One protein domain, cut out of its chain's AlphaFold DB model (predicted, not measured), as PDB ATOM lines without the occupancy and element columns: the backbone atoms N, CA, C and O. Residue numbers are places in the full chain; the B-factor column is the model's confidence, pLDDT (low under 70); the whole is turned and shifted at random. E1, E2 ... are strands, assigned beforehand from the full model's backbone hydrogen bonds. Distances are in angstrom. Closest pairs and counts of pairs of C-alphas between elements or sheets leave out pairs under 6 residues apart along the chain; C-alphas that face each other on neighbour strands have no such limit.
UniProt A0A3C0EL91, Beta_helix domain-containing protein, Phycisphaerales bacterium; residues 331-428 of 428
ATOM      1  N   VAL A 331     -49.755  43.378 -16.514       91.44
ATOM      2  CA  VAL A 331     -49.449  43.423 -17.943       91.44
ATOM      3  C   VAL A 331     -49.817  44.785 -18.513       91.44
ATOM      4  O   VAL A 331     -50.880  45.339 -18.213       91.44
ATOM      5  N   SER A 332     -48.930  45.332 -19.339       94.19
ATOM      6  CA  SER A 332     -49.164  46.567 -20.082       94.19
ATOM      7  C   SER A 332     -50.049  46.320 -21.308       94.19
ATOM      8  O   SER A 332     -50.292  45.185 -21.711       94.19
ATOM      9  N   GLN A 333     -50.563  47.402 -21.895       95.94
ATOM     10  CA  GLN A 333     -51.252  47.341 -23.182       95.94
ATOM     11  C   GLN A 333     -50.280  46.912 -24.294       95.94
ATOM     12  O   GLN A 333     -49.142  47.375 -24.339       95.94
ATOM     13  N   GLY A 334     -50.762  46.094 -25.230       95.50
ATOM     14  CA  GLY A 334     -49.997  45.597 -26.369       95.50
ATOM     15  C   GLY A 334     -49.736  44.096 -26.290       95.50
ATOM     16  O   GLY A 334     -50.454  43.359 -25.617       95.50
ATOM     17  N   TYR A 335     -48.729  43.626 -27.024       93.62
ATOM     18  CA  TYR A 335     -48.289  42.237 -26.911       93.62
ATOM     19  C   TYR A 335     -47.461  42.051 -25.644       93.62
ATOM     20  O   TYR A 335     -46.442  42.713 -25.465       93.62
ATOM     21  N   ALA A 336     -47.883  41.103 -24.815       91.75
ATOM     22  CA  ALA A 336     -47.131  40.613 -23.679       91.75
ATOM     23  C   ALA A 336     -46.557  39.232 -24.011       91.75
ATOM     24  O   ALA A 336     -47.240  38.379 -24.586       91.75
ATOM     25  N   THR A 337     -45.302  39.022 -23.625       93.38
ATOM     26  CA  THR A 337     -44.650  37.712 -23.607       93.38
ATOM     27  C   THR A 337     -44.251  37.445 -22.170       93.38
ATOM     28  O   THR A 337     -43.546  38.257 -21.574       93.38
ATOM     29  N   HIS A 338     -44.701  36.325 -21.618       93.00
ATOM     30  CA  HIS A 338     -44.336  35.918 -20.272       93.00
ATOM     31  C   HIS A 338     -43.643  34.561 -20.317       93.00
ATOM     32  O   HIS A 338     -44.240  33.567 -20.741       93.00
ATOM     33  N   GLU A 339     -42.368  34.545 -19.935       94.38
ATOM     34  CA  GLU A 339     -41.585  33.318 -19.816       94.38
ATOM     35  C   GLU A 339     -42.157  32.455 -18.689       94.38
ATOM     36  O   GLU A 339     -42.489  32.958 -17.622       94.38
ATOM     37  N   MET A 340     -42.306  31.156 -18.942       95.56
ATOM     38  CA  MET A 340     -42.863  30.215 -17.969       95.56
ATOM     39  C   MET A 340     -41.769  29.336 -17.373       95.56
ATOM     40  O   MET A 340     -41.672  29.215 -16.158       95.56
ATOM     41  N   PHE A 341     -40.959  28.703 -18.226       96.50
ATOM     42  CA  PHE A 341     -39.847  27.856 -17.802       96.50
ATOM     43  C   PHE A 341     -38.870  27.564 -18.940       96.50
ATOM     44  O   PHE A 341     -39.225  27.615 -20.119       96.50
ATOM     45  N   THR A 342     -37.641  27.197 -18.585       96.06
ATOM     46  CA  THR A 342     -36.619  26.742 -19.533       96.06
ATOM     47  C   THR A 342     -37.024  25.420 -20.180       96.06
ATOM     48  O   THR A 342     -37.376  24.457 -19.490       96.06
ATOM     49  N   LEU A 343     -36.968  25.355 -21.511       96.44
ATOM     50  CA  LEU A 343     -37.223  24.124 -22.251       96.44
ATOM     51  C   LEU A 343     -36.125  23.092 -21.949       96.44
ATOM     52  O   LEU A 343     -34.939  23.429 -21.988       96.44
ATOM     53  N   PRO A 344     -36.498  21.829 -21.687       95.94
ATOM     54  CA  PRO A 344     -35.535  20.766 -21.441       95.94
ATOM     55  C   PRO A 344     -34.897  20.279 -22.743       95.94
ATOM     56  O   PRO A 344     -35.065  20.874 -23.808       95.94
ATOM     57  N   LYS A 345     -34.199  19.140 -22.698       94.81
ATOM     58  CA  LYS A 345     -33.705  18.496 -23.917       94.81
ATOM     59  C   LYS A 345     -34.846  18.033 -24.812       94.81
ATOM     60  O   LYS A 345     -34.774  18.214 -26.023       94.81
ATOM     61  N   ARG A 346     -35.873  17.417 -24.218       96.19
ATOM     62  CA  ARG A 346     -37.099  16.994 -24.904       96.19
ATOM     63  C   ARG A 346     -38.311  17.195 -24.007       96.19
ATOM     64  O   ARG A 346     -38.238  16.952 -22.806       96.19
ATOM     65  N   LEU A 347     -39.418  17.615 -24.601       97.88
ATOM     66  CA  LEU A 347     -40.705  17.781 -23.926       97.88
ATOM     67  C   LEU A 347     -41.787  17.147 -24.792       97.88
ATOM     68  O   LEU A 347     -41.813  17.376 -25.999       97.88
ATOM     69  N   ALA A 348     -42.689  16.379 -24.197       98.25
ATOM     70  CA  ALA A 348     -43.893  15.914 -24.872       98.25
ATOM     71  C   ALA A 348     -45.027  15.816 -23.857       98.25
ATOM     72  O   ALA A 348     -44.898  15.088 -22.880       98.25
ATOM     73  N   GLY A 349     -46.117  16.549 -24.052       98.25
ATOM     74  CA  GLY A 349     -47.227  16.547 -23.101       98.25
ATOM     75  C   GLY A 349     -48.236  17.645 -23.373       98.25
ATOM     76  O   GLY A 349     -48.137  18.353 -24.371       98.25
ATOM     77  N   ARG A 350     -49.196  17.812 -22.473       98.50
ATOM     78  CA  ARG A 350     -50.176  18.890 -22.520       98.50
ATOM     79  C   ARG A 350     -49.766  20.003 -21.569       98.50
ATOM     80  O   ARG A 350     -49.509  19.753 -20.397       98.50
ATOM     81  N   ILE A 351     -49.731  21.234 -22.071       98.50
ATOM     82  CA  ILE A 351     -49.552  22.438 -21.254       98.50
ATOM     83  C   ILE A 351     -50.883  23.152 -21.161       98.50
ATOM     84  O   ILE A 351     -51.508  23.414 -22.187       98.50
ATOM     85  N   THR A 352     -51.274  23.509 -19.945       98.50
ATOM     86  CA  THR A 352     -52.417  24.365 -19.652       98.50
ATOM     87  C   THR A 352     -51.939  25.596 -18.895       98.50
ATOM     88  O   THR A 352     -51.239  25.491 -17.894       98.50
ATOM     89  N   VAL A 353     -52.315  26.774 -19.379       97.88
ATOM     90  CA  VAL A 353     -52.042  28.062 -18.750       97.88
ATOM     91  C   VAL A 353     -53.367  28.742 -18.466       97.88
ATOM     92  O   VAL A 353     -54.236  28.821 -19.339       97.88
ATOM     93  N   HIS A 354     -53.511  29.245 -17.247       96.81
ATOM     94  CA  HIS A 354     -54.686  29.987 -16.825       96.81
ATOM     95  C   HIS A 354     -54.252  31.300 -16.185       96.81
ATOM     96  O   HIS A 354     -53.477  31.289 -15.236       96.81
ATOM     97  N   ILE A 355     -54.731  32.422 -16.713       95.25
ATOM     98  CA  ILE A 355     -54.538  33.763 -16.159       95.25
ATOM     99  C   ILE A 355     -55.919  34.304 -15.822       95.25
ATOM    100  O   ILE A 355     -56.790  34.332 -16.689       95.25
ATOM    101  N   ILE A 356     -56.111  34.750 -14.587       92.94
ATOM    102  CA  ILE A 356     -57.375  35.292 -14.098       92.94
ATOM    103  C   ILE A 356     -57.138  36.679 -13.510       92.94
ATOM    104  O   ILE A 356     -56.215  36.921 -12.727       92.94
ATOM    105  N   ASN A 357     -58.038  37.581 -13.864       91.38
ATOM    106  CA  ASN A 357     -58.299  38.842 -13.197       91.38
ATOM    107  C   ASN A 357     -59.798  38.893 -12.829       91.38
ATOM    108  O   ASN A 357     -60.584  38.074 -13.292       91.38
ATOM    109  N   ALA A 358     -60.224  39.882 -12.042       88.62
ATOM    110  CA  ALA A 358     -61.601  40.083 -11.599       88.62
ATOM    111  C   ALA A 358     -62.645  40.067 -12.734       88.62
ATOM    112  O   ALA A 358     -63.794  39.716 -12.483       88.62
ATOM    113  N   TYR A 359     -62.261  40.460 -13.955       87.81
ATOM    114  CA  TYR A 359     -63.174  40.599 -15.099       87.81
ATOM    115  C   TYR A 359     -62.688  39.915 -16.381       87.81
ATOM    116  O   TYR A 359     -63.465  39.744 -17.317       87.81
ATOM    117  N   ASP A 360     -61.413  39.537 -16.438       92.19
ATOM    118  CA  ASP A 360     -60.739  39.096 -17.656       92.19
ATOM    119  C   ASP A 360     -60.047  37.755 -17.388       92.19
ATOM    120  O   ASP A 360     -59.541  37.530 -16.287       92.19
ATOM    121  N   GLN A 361     -59.981  36.878 -18.391       93.88
ATOM    122  CA  GLN A 361     -59.260  35.608 -18.266       93.88
ATOM    123  C   GLN A 361     -58.558  35.215 -19.566       93.88
ATOM    124  O   GLN A 361     -59.035  35.524 -20.662       93.88
ATOM    125  N   VAL A 362     -57.462  34.475 -19.432       95.19
ATOM    126  CA  VAL A 362     -56.821  33.720 -20.511       95.19
ATOM    127  C   VAL A 362     -56.777  32.267 -20.092       95.19
ATOM    128  O   VAL A 362     -56.105  31.926 -19.127       95.19
ATOM    129  N   PHE A 363     -57.447  31.407 -20.843       96.38
ATOM    130  CA  PHE A 363     -57.252  29.969 -20.785       96.38
ATOM    131  C   PHE A 363     -56.589  29.520 -22.083       96.38
ATOM    132  O   PHE A 363     -57.082  29.804 -23.179       96.38
ATOM    133  N   TYR A 364     -55.478  28.810 -21.965       97.75
ATOM    134  CA  TYR A 364     -54.774  28.212 -23.089       97.75
ATOM    135  C   TYR A 364     -54.392  26.784 -22.730       97.75
ATOM    136  O   TYR A 364     -53.813  26.554 -21.678       97.75
ATOM    137  N   SER A 365     -54.679  25.821 -23.596       98.25
ATOM    138  CA  SER A 365     -54.306  24.425 -23.403       98.25
ATOM    139  C   SER A 365     -53.926  23.803 -24.741       98.25
ATOM    140  O   SER A 365     -54.700  23.889 -25.689       98.25
ATOM    141  N   ALA A 366     -52.748  23.194 -24.849       98.25
ATOM    142  CA  ALA A 366     -52.278  22.586 -26.093       98.25
ATOM    143  C   ALA A 366     -51.398  21.368 -25.823       98.25
ATOM    144  O   ALA A 366     -50.694  21.316 -24.814       98.25
ATOM    145  N   ASN A 367     -51.391  20.430 -26.767       98.50
ATOM    146  CA  ASN A 367     -50.370  19.396 -26.837       98.50
ATOM    147  C   ASN A 367     -49.085  20.031 -27.378       98.50
ATOM    148  O   ASN A 367     -49.107  20.718 -28.399       98.50
ATOM    149  N   VAL A 368     -47.976  19.828 -26.680       97.94
ATOM    150  CA  VAL A 368     -46.677  20.436 -26.950       97.94
ATOM    151  C   VAL A 368     -45.649  19.341 -27.164       97.94
ATOM    152  O   VAL A 368     -45.543  18.415 -26.361       97.94
ATOM    153  N   HIS A 369     -44.868  19.474 -28.233       97.75
ATOM    154  CA  HIS A 369     -43.715  18.626 -28.497       97.75
ATOM    155  C   HIS A 369     -42.483  19.481 -28.807       97.75
ATOM    156  O   HIS A 369     -42.525  20.381 -29.648       97.75
ATOM    157  N   TRP A 370     -41.395  19.188 -28.101       97.12
ATOM    158  CA  TRP A 370     -40.083  19.807 -28.227       97.12
ATOM    159  C   TRP A 370     -39.033  18.715 -28.412       97.12
ATOM    160  O   TRP A 370     -38.860  17.858 -27.540       97.12
ATOM    161  N   ASP A 371     -38.310  18.766 -29.528       94.56
ATOM    162  CA  ASP A 371     -37.291  17.771 -29.890       94.56
ATOM    163  C   ASP A 371     -35.850  18.183 -29.523       94.56
ATOM    164  O   ASP A 371     -34.909  17.409 -29.728       94.56
ATOM    165  N   GLY A 372     -35.685  19.383 -28.956       93.56
ATOM    166  CA  GLY A 372     -34.393  20.024 -28.695       93.56
ATOM    167  C   GLY A 372     -34.061  21.173 -29.652       93.56
ATOM    168  O   GLY A 372     -33.078  21.877 -29.425       93.56
ATOM    169  N   SER A 373     -34.864  21.375 -30.697       93.56
ATOM    170  CA  SER A 373     -34.675  22.410 -31.719       93.56
ATOM    171  C   SER A 373     -35.976  23.077 -32.173       93.56
ATOM    172  O   SER A 373     -35.995  24.288 -32.391       93.56
ATOM    173  N   THR A 374     -37.066  22.314 -32.270       95.12
ATOM    174  CA  THR A 374     -38.345  22.756 -32.823       95.12
ATOM    175  C   THR A 374     -39.457  22.581 -31.798       95.12
ATOM    176  O   THR A 374     -39.634  21.503 -31.231       95.12
ATOM    177  N   LEU A 375     -40.225  23.651 -31.572       96.69
ATOM    178  CA  LEU A 375     -41.440  23.629 -30.761       96.69
ATOM    179  C   LEU A 375     -42.648  23.454 -31.680       96.69
ATOM    180  O   LEU A 375     -42.897  24.287 -32.549       96.69
ATOM    181  N   THR A 376     -43.428  22.404 -31.453       97.25
ATOM    182  CA  THR A 376     -44.690  22.162 -32.159       97.25
ATOM    183  C   THR A 376     -45.846  22.152 -31.170       97.25
ATOM    184  O   THR A 376     -45.713  21.676 -30.040       97.25
ATOM    185  N   THR A 377     -46.982  22.714 -31.589       97.56
ATOM    186  CA  THR A 377     -48.214  22.728 -30.796       97.56
ATOM    187  C   THR A 377     -49.377  22.199 -31.622       97.56
ATOM    188  O   THR A 377     -49.508  22.526 -32.800       97.56
ATOM    189  N   THR A 378     -50.198  21.350 -31.013       98.12
ATOM    190  CA  THR A 378     -51.371  20.712 -31.630       98.12
ATOM    191  C   THR A 378     -52.541  20.720 -30.647       98.12
ATOM    192  O   THR A 378     -52.365  21.048 -29.471       98.12
ATOM    193  N   ASP A 379     -53.747  20.420 -31.138       97.62
ATOM    194  CA  ASP A 379     -54.974  20.325 -30.328       97.62
ATOM    195  C   ASP A 379     -55.197  21.535 -29.406       97.62
ATOM    196  O   ASP A 379     -55.525  21.410 -28.221       97.62
ATOM    197  N   VAL A 380     -54.967  22.730 -29.960       97.94
ATOM    198  CA  VAL A 380     -54.999  23.990 -29.216       97.94
ATOM    199  C   VAL A 380     -56.435  24.348 -28.847       97.94
ATOM    200  O   VAL A 380     -57.261  24.659 -29.704       97.94
ATOM    201  N   ILE A 381     -56.697  24.397 -27.547       97.31
ATOM    202  CA  ILE A 381     -57.900  24.960 -26.947       97.31
ATOM    203  C   ILE A 381     -57.516  26.298 -26.333       97.31
ATOM    204  O   ILE A 381     -56.632  26.378 -25.484       97.31
ATOM    205  N   LYS A 382     -58.196  27.366 -26.738       95.94
ATOM    206  CA  LYS A 382     -57.988  28.690 -26.158       95.94
ATOM    207  C   LYS A 382     -59.309  29.398 -25.948       95.94
ATOM    208  O   LYS A 382     -60.197  29.324 -26.791       95.94
ATOM    209  N   ASN A 383     -59.410  30.096 -24.830       94.38
ATOM    210  CA  ASN A 383     -60.531  30.956 -24.506       94.38
ATOM    211  C   ASN A 383     -59.983  32.229 -23.864       94.38
ATOM    212  O   ASN A 383     -59.184  32.162 -22.931       94.38
ATOM    213  N   THR A 384     -60.404  33.383 -24.359       93.31
ATOM    214  CA  THR A 384     -60.079  34.672 -23.754       93.31
ATOM    215  C   THR A 384     -61.360  35.425 -23.461       93.31
ATOM    216  O   THR A 384     -62.311  35.369 -24.237       93.31
ATOM    217  N   ASN A 385     -61.380  36.140 -22.342       91.75
ATOM    218  CA  ASN A 385     -62.459  37.059 -22.008       91.75
ATOM    219  C   ASN A 385     -61.905  38.464 -21.769       91.75
ATOM    220  O   ASN A 385     -60.793  38.621 -21.255       91.75
ATOM    221  N   GLY A 386     -62.717  39.460 -22.115       90.88
ATOM    222  CA  GLY A 386     -62.444  40.870 -21.886       90.88
ATOM    223  C   GLY A 386     -61.265  41.390 -22.705       90.88
ATOM    224  O   GLY A 386     -61.311  41.355 -23.932       90.88
ATOM    225  N   VAL A 387     -60.228  41.926 -22.056       90.94
ATOM    226  CA  VAL A 387     -59.142  42.643 -22.764       90.94
ATOM    227  C   VAL A 387     -58.029  41.765 -23.333       90.94
ATOM    228  O   VAL A 387     -57.102  42.296 -23.946       90.94
ATOM    229  N   PHE A 388     -58.085  40.451 -23.130       93.31
ATOM    230  CA  PHE A 388     -57.071  39.532 -23.639       93.31
ATOM    231  C   PHE A 388     -57.445  38.957 -25.004       93.31
ATOM    232  O   PHE A 388     -58.603  38.631 -25.257       93.31
ATOM    233  N   ALA A 389     -56.452  38.773 -25.872       91.94
ATOM    234  CA  ALA A 389     -56.639  38.154 -27.179       91.94
ATOM    235  C   ALA A 389     -55.414  37.345 -27.627       91.94
ATOM    236  O   ALA A 389     -54.296  37.544 -27.154       91.94
ATOM    237  N   SER A 390     -55.636  36.450 -28.590       91.88
ATOM    238  CA  SER A 390     -54.584  35.747 -29.339       91.88
ATOM    239  C   SER A 390     -53.513  35.031 -28.492       91.88
ATOM    240  O   SER A 390     -52.326  35.193 -28.782       91.88
ATOM    241  N   PRO A 391     -53.876  34.226 -27.471       94.00
ATOM    242  CA  PRO A 391     -52.888  33.475 -26.711       94.00
ATOM    243  C   PRO A 391     -52.248  32.393 -27.590       94.00
ATOM    244  O   PRO A 391     -52.925  31.724 -28.381       94.00
ATOM    245  N   SER A 392     -50.936  32.243 -27.450       94.19
ATOM    246  CA  SER A 392     -50.108  31.267 -28.159       94.19
ATOM    247  C   SER A 392     -48.878  30.918 -27.328       94.19
ATOM    248  O   SER A 392     -48.357  31.770 -26.606       94.19
ATOM    249  N   LEU A 393     -48.406  29.678 -27.434       90.81
ATOM    250  CA  LEU A 393     -47.102  29.298 -26.898       90.81
ATOM    251  C   LEU A 393     -46.018  29.597 -27.923       90.81
ATOM    252  O   LEU A 393     -46.167  29.279 -29.102       90.81
ATOM    253  N   ILE A 394     -44.922  30.179 -27.453       92.69
ATOM    254  CA  ILE A 394     -43.742  30.460 -28.263       92.69
ATOM    255  C   ILE A 394     -42.485  29.990 -27.538       92.69
ATOM    256  O   ILE A 394     -42.449  29.910 -26.309       92.69
ATOM    257  N   ARG A 395     -41.435  29.721 -28.312       91.25
ATOM    258  CA  ARG A 395     -40.072  29.639 -27.794       91.25
ATOM    259  C   ARG A 395     -39.456  31.032 -27.821       91.25
ATOM    260  O   ARG A 395     -39.566  31.733 -28.826       91.25
ATOM    261  N   VAL A 396     -38.796  31.414 -26.737       86.94
ATOM    262  CA  VAL A 396     -37.946  32.602 -26.684       86.94
ATOM    263  C   VAL A 396     -36.497  32.131 -26.784       86.94
ATOM    264  O   VAL A 396     -35.943  31.549 -25.852       86.94
ATOM    265  N   ASP A 397     -35.898  32.337 -27.958       82.56
ATOM    266  CA  ASP A 397     -34.613  31.725 -28.315       82.56
ATOM    267  C   ASP A 397     -33.449  32.194 -27.434       82.56
ATOM    268  O   ASP A 397     -32.574  31.388 -27.124       82.56
ATOM    269  N   ALA A 398     -33.460  33.455 -26.983       80.38
ATOM    270  CA  ALA A 398     -32.380  34.039 -26.182       80.38
ATOM    271  C   ALA A 398     -32.077  33.239 -24.901       80.38
ATOM    272  O   ALA A 398     -30.914  33.107 -24.529       80.38
ATOM    273  N   ASN A 399     -33.113  32.667 -24.280       80.12
ATOM    274  CA  ASN A 399     -33.014  31.937 -23.012       80.12
ATOM    275  C   ASN A 399     -33.408  30.457 -23.141       80.12
ATOM    276  O   ASN A 399     -33.434  29.731 -22.150       80.12
ATOM    277  N   ASN A 400     -33.747  30.000 -24.352       91.62
ATOM    278  CA  ASN A 400     -34.362  28.695 -24.589       91.62
ATOM    279  C   ASN A 400     -35.575  28.433 -23.671       91.62
ATOM    280  O   ASN A 400     -35.746  27.337 -23.135       91.62
ATOM    281  N   THR A 401     -36.409  29.450 -23.461       94.69
ATOM    282  CA  THR A 401     -37.571  29.399 -22.566       94.69
ATOM    283  C   THR A 401     -38.852  29.180 -23.356       94.69
ATOM    284  O   THR A 401     -39.019  29.654 -24.484       94.69
ATOM    285  N   LEU A 402     -39.782  28.437 -22.763       96.62
ATOM    286  CA  LEU A 402     -41.161  28.406 -23.214       96.62
ATOM    287  C   LEU A 402     -41.888  29.608 -22.614       96.62
ATOM    288  O   LEU A 402     -41.829  29.829 -21.404       96.62
ATOM    289  N   ALA A 403     -42.602  30.355 -23.447       96.31
ATOM    290  CA  ALA A 403     -43.354  31.526 -23.027       96.31
ATOM    291  C   ALA A 403     -44.791  31.494 -23.554       96.31
ATOM    292  O   ALA A 403     -45.069  30.953 -24.628       96.31
ATOM    293  N   LEU A 404     -45.700  32.124 -22.811       95.94
ATOM    294  CA  LEU A 404     -47.029  32.466 -23.304       95.94
ATOM    295  C   LEU A 404     -46.984  33.876 -23.900       95.94
ATOM    296  O   LEU A 404     -46.640  34.841 -23.214       95.94
ATOM    297  N   LYS A 405     -47.377  34.005 -25.167       95.19
ATOM    298  CA  LYS A 405     -47.589  35.287 -25.843       95.19
ATOM    299  C   LYS A 405     -49.078  35.546 -26.013       95.19
ATOM    300  O   LYS A 405     -49.796  34.686 -26.518       95.19
ATOM    301  N   PHE A 406     -49.530  36.741 -25.651       94.69
ATOM    302  CA  PHE A 406     -50.911  37.189 -25.829       94.69
ATOM    303  C   PHE A 406     -50.973  38.708 -26.018       94.69
ATOM    304  O   PHE A 406     -50.022  39.430 -25.726       94.69
ATOM    305  N   TYR A 407     -52.087  39.199 -26.552       94.50
ATOM    306  CA  TYR A 407     -52.366  40.623 -26.698       94.50
ATOM    307  C   TYR A 407     -53.260  41.121 -25.559       94.50
ATOM    308  O   TYR A 407     -54.173  40.417 -25.126       94.50
ATOM    309  N   VAL A 408     -53.011  42.351 -25.113       95.00
ATOM    310  CA  VAL A 408     -53.724  43.043 -24.040       95.00
ATOM    311  C   VAL A 408     -54.233  44.386 -24.573       95.00
ATOM    312  O   VAL A 408     -53.451  45.297 -24.839       95.00
ATOM    313  N   ALA A 409     -55.549  44.544 -24.719       94.81
ATOM    314  CA  ALA A 409     -56.151  45.771 -25.255       94.81
ATOM    315  C   ALA A 409     -56.026  46.972 -24.303       94.81
ATOM    316  O   ALA A 409     -55.963  48.122 -24.732       94.81
ATOM    317  N   THR A 410     -55.987  46.723 -22.995       93.88
ATOM    318  CA  THR A 410     -55.790  47.738 -21.955       93.88
ATOM    319  C   THR A 410     -55.087  47.084 -20.779       93.88
ATOM    320  O   THR A 410     -55.482  45.988 -20.394       93.88
ATOM    321  N   GLY A 411     -54.083  47.744 -20.199       92.25
ATOM    322  CA  GLY A 411     -53.298  47.179 -19.099       92.25
ATOM    323  C   GLY A 411     -54.151  46.670 -17.928       92.25
ATOM    324  O   GLY A 411     -55.245  47.187 -17.657       92.25
ATOM    325  N   ARG A 412     -53.656  45.628 -17.250       92.50
ATOM    326  CA  ARG A 412     -54.351  44.925 -16.162       92.50
ATOM    327  C   ARG A 412     -53.390  44.469 -15.075       92.50
ATOM    328  O   ARG A 412     -52.291  44.015 -15.368       92.50
ATOM    329  N   ASN A 413     -53.869  44.504 -13.834       92.56
ATOM    330  CA  ASN A 413     -53.275  43.739 -12.740       92.56
ATOM    331  C   ASN A 413     -53.789  42.303 -12.814       92.56
ATOM    332  O   ASN A 413     -54.972  42.090 -13.069       92.56
ATOM    333  N   ILE A 414     -52.922  41.332 -12.585       92.12
ATOM    334  CA  ILE A 414     -53.267  39.914 -12.627       92.12
ATOM    335  C   ILE A 414     -53.486  39.421 -11.198       92.12
ATOM    336  O   ILE A 414     -52.743  39.787 -10.291       92.12
ATOM    337  N   GLN A 415     -54.547  38.637 -10.981       91.88
ATOM    338  CA  GLN A 415     -54.847  38.069  -9.661       91.88
ATOM    339  C   GLN A 415     -54.187  36.711  -9.485       91.88
ATOM    340  O   GLN A 415     -53.591  36.443  -8.449       91.88
ATOM    341  N   THR A 416     -54.326  35.850 -10.492       93.19
ATOM    342  CA  THR A 416     -53.695  34.533 -10.509       93.19
ATOM    343  C   THR A 416     -53.225  34.227 -11.918       93.19
ATOM    344  O   THR A 416     -53.888  34.571 -12.896       93.19
ATOM    345  N   ALA A 417     -52.073  33.587 -12.016       95.94
ATOM    346  CA  ALA A 417     -51.578  33.007 -13.244       95.94
ATOM    347  C   ALA A 417     -50.938  31.673 -12.877       95.94
ATOM    348  O   ALA A 417     -50.178  31.617 -11.917       95.94
ATOM    349  N   THR A 418     -51.269  30.599 -13.582       97.44
ATOM    350  CA  THR A 418     -50.760  29.254 -13.295       97.44
ATOM    351  C   THR A 418     -50.401  28.542 -14.579       97.44
ATOM    352  O   THR A 418     -51.115  28.667 -15.578       97.44
ATOM    353  N   VAL A 419     -49.346  27.740 -14.523       98.12
ATOM    354  CA  VAL A 419     -48.985  26.777 -15.558       98.12
ATOM    355  C   VAL A 419     -49.107  25.365 -14.995       98.12
ATOM    356  O   VAL A 419     -48.728  25.113 -13.855       98.12
ATOM    357  N   ASP A 420     -49.654  24.461 -15.797       98.56
ATOM    358  CA  ASP A 420     -49.752  23.029 -15.534       98.56
ATOM    359  C   ASP A 420     -49.245  22.270 -16.761       98.56
ATOM    360  O   ASP A 420     -49.682  22.528 -17.885       98.56
ATOM    361  N   PHE A 421     -48.308  21.359 -16.547       98.62
ATOM    362  CA  PHE A 421     -47.787  20.440 -17.538       98.62
ATOM    363  C   PHE A 421     -48.071  18.997 -17.119       98.62
ATOM    364  O   PHE A 421     -47.768  18.590 -15.994       98.62
ATOM    365  N   ASP A 422     -48.583  18.214 -18.065       98.44
ATOM    366  CA  ASP A 422     -48.818  16.778 -17.928       98.44
ATOM    367  C   ASP A 422     -48.251  16.025 -19.144       98.44
ATOM    368  O   ASP A 422     -48.705  16.214 -20.275       98.44
ATOM    369  N   GLY A 423     -47.213  15.213 -18.943       97.81
ATOM    370  CA  GLY A 423     -46.529  14.468 -19.997       97.81
ATOM    371  C   GLY A 423     -45.141  13.953 -19.607       97.81
ATOM    372  O   GLY A 423     -44.990  13.134 -18.711       97.81
ATOM    373  N   VAL A 424     -44.112  14.344 -20.357       97.62
ATOM    374  CA  VAL A 424     -42.709  13.961 -20.161       97.62
ATOM    375  C   VAL A 424     -41.829  15.191 -20.364       97.62
ATOM    376  O   VAL A 424     -41.680  15.679 -21.485       97.62
ATOM    377  N   TYR A 425     -41.223  15.669 -19.279       97.75
ATOM    378  CA  TYR A 425     -40.157  16.669 -19.255       97.75
ATOM    379  C   TYR A 425     -38.824  15.934 -19.075       97.75
ATOM    380  O   TYR A 425     -38.523  15.429 -17.992       97.75
ATOM    381  N   PHE A 426     -38.048  15.821 -20.155       97.12
ATOM    382  CA  PHE A 426     -36.845  14.992 -20.210       97.12
ATOM    383  C   PHE A 426     -35.572  15.831 -20.336       97.12
ATOM    384  O   PHE A 426     -35.350  16.497 -21.352       97.12
ATOM    385  N   ALA A 427     -34.701  15.747 -19.333       93.06
ATOM    386  CA  ALA A 427     -33.414  16.437 -19.314       93.06
ATOM    387  C   ALA A 427     -32.260  15.493 -19.677       93.06
ATOM    388  O   ALA A 427     -32.138  14.408 -19.099       93.06
ATOM    389  N   LYS A 428     -31.423  15.920 -20.635       84.94
ATOM    390  CA  LYS A 428     -30.135  15.307 -20.983       84.94
ATOM    391  C   LYS A 428     -29.224  16.258 -21.755       84.94
ATOM    392  O   LYS A 428     -29.685  16.808 -22.784       84.94
TER     393      LYS A 428
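What this domain is: This is residues 331 to 428 of the 428 residues of the protein "Beta_helix domain-containing protein" of Phycisphaerales bacterium (UniProt A0A3C0EL91). This is a sandwich of two strongly twisted sheets lying face to face, a sheet of four long strands, E4 E3 E2 E7, covered on one face by a smaller sheet of three, E1 E6 E5, with the strands of the one at 31 degrees to those of the other. The two layers come closer together on the side of E4 and E5 than on the side of E7 and E1, and at one end of the larger sheet its four strands bend sharply. The printed part has 98 residues with seven named strands, E1 to E7 in order along the chain, and no named helix; the class is all strand, and both sheets are antiparallel. The whole is compact, with a radius of gyration of the C-alphas of 13.5 A, and elongated in outline, spanning 41 by 25 by 20 A.

Where its parts are: Begin with the larger sheet. Find C-alpha 346 at (-37.099, 16.994, -24.904); from there E2, residues 346 to 356, runs 29.4 A to C-alpha 356 at (-57.375, 35.292, -14.098). E3, residues 361 to 370, comes back over 26.8 A, and E4, residues 375 to 385, covers 26.4 A. The longest strand by residues is E7, residues 416 to 427, which spans 28.6 A and ends at C-alpha 427, (-33.414, 16.437, -19.314). For the smaller sheet, look at C-alpha 334, at (-49.997, 45.597, -26.369), where E1, residues 334 to 342, begins; it is 24.1 A long. E5, residues 388 to 396, measures 20.6 A and E6, residues 401 to 408, measures 21.2 A.

How they stand to each other: In the larger sheet the order is E4, E3, E2, E7, with E4 and E7 as edge strands. E2, E3 and E4 form a meander, each strand the antiparallel neighbour of the one before, and E2 and E3, like E3 and E4, are a hairpin. Between E3 and E2, at 176 degrees, look for N 368 and O 349, 2.7 A apart and within hydrogen-bond range. Between E4 and E3, at 174 degrees, N 363 and O 383 are 2.8 A apart. On the other side of E2 lies E7, antiparallel at 176 degrees, with N 424 and O 348 at 2.7 A. E2 bends by 69 degrees at residue 349, E3 by 61 degrees at 367, E4 by 79 degrees at 379 and E7 by 84 degrees at 423. Now move to the smaller sheet, where E6 is the inner strand. E5 and E6 are a hairpin at 158 degrees, with N 405 and O 392 at 2.8 A; E1 and E6 stand at 160 degrees, with N 334 and O 408 at 2.8 A. E5 bends by 62 degrees at residue 393. Between the sheets there are 54 pairs of C-alphas within 10 A, and the parts that face each other are 9.3 A centre to centre. The closest C-alphas of E4 and E5 are those of Leu 375 and Arg 395, 6.8 A apart; those of E3 and E5 are Val 362 and Phe 388, at 6.6 A. E1 and E7 have their closest C-alphas at Met 340 and Val 419, 7.4 A. E2 and E6 are only just apart, at 8.1 A.

The domain as a whole: The C-alphas farthest apart are those of Tyr 359 and Lys 428, 42.0 A, and residue 428 is the chain's last. The printed part has no cut. The chain changes sheet at the tight links E1 to E2 and E4 to E5 and at the short link E6 to E7, which has 7 residues; no link is long. The mean pLDDT of the printed part is 94.5, and no printed residue is under 70.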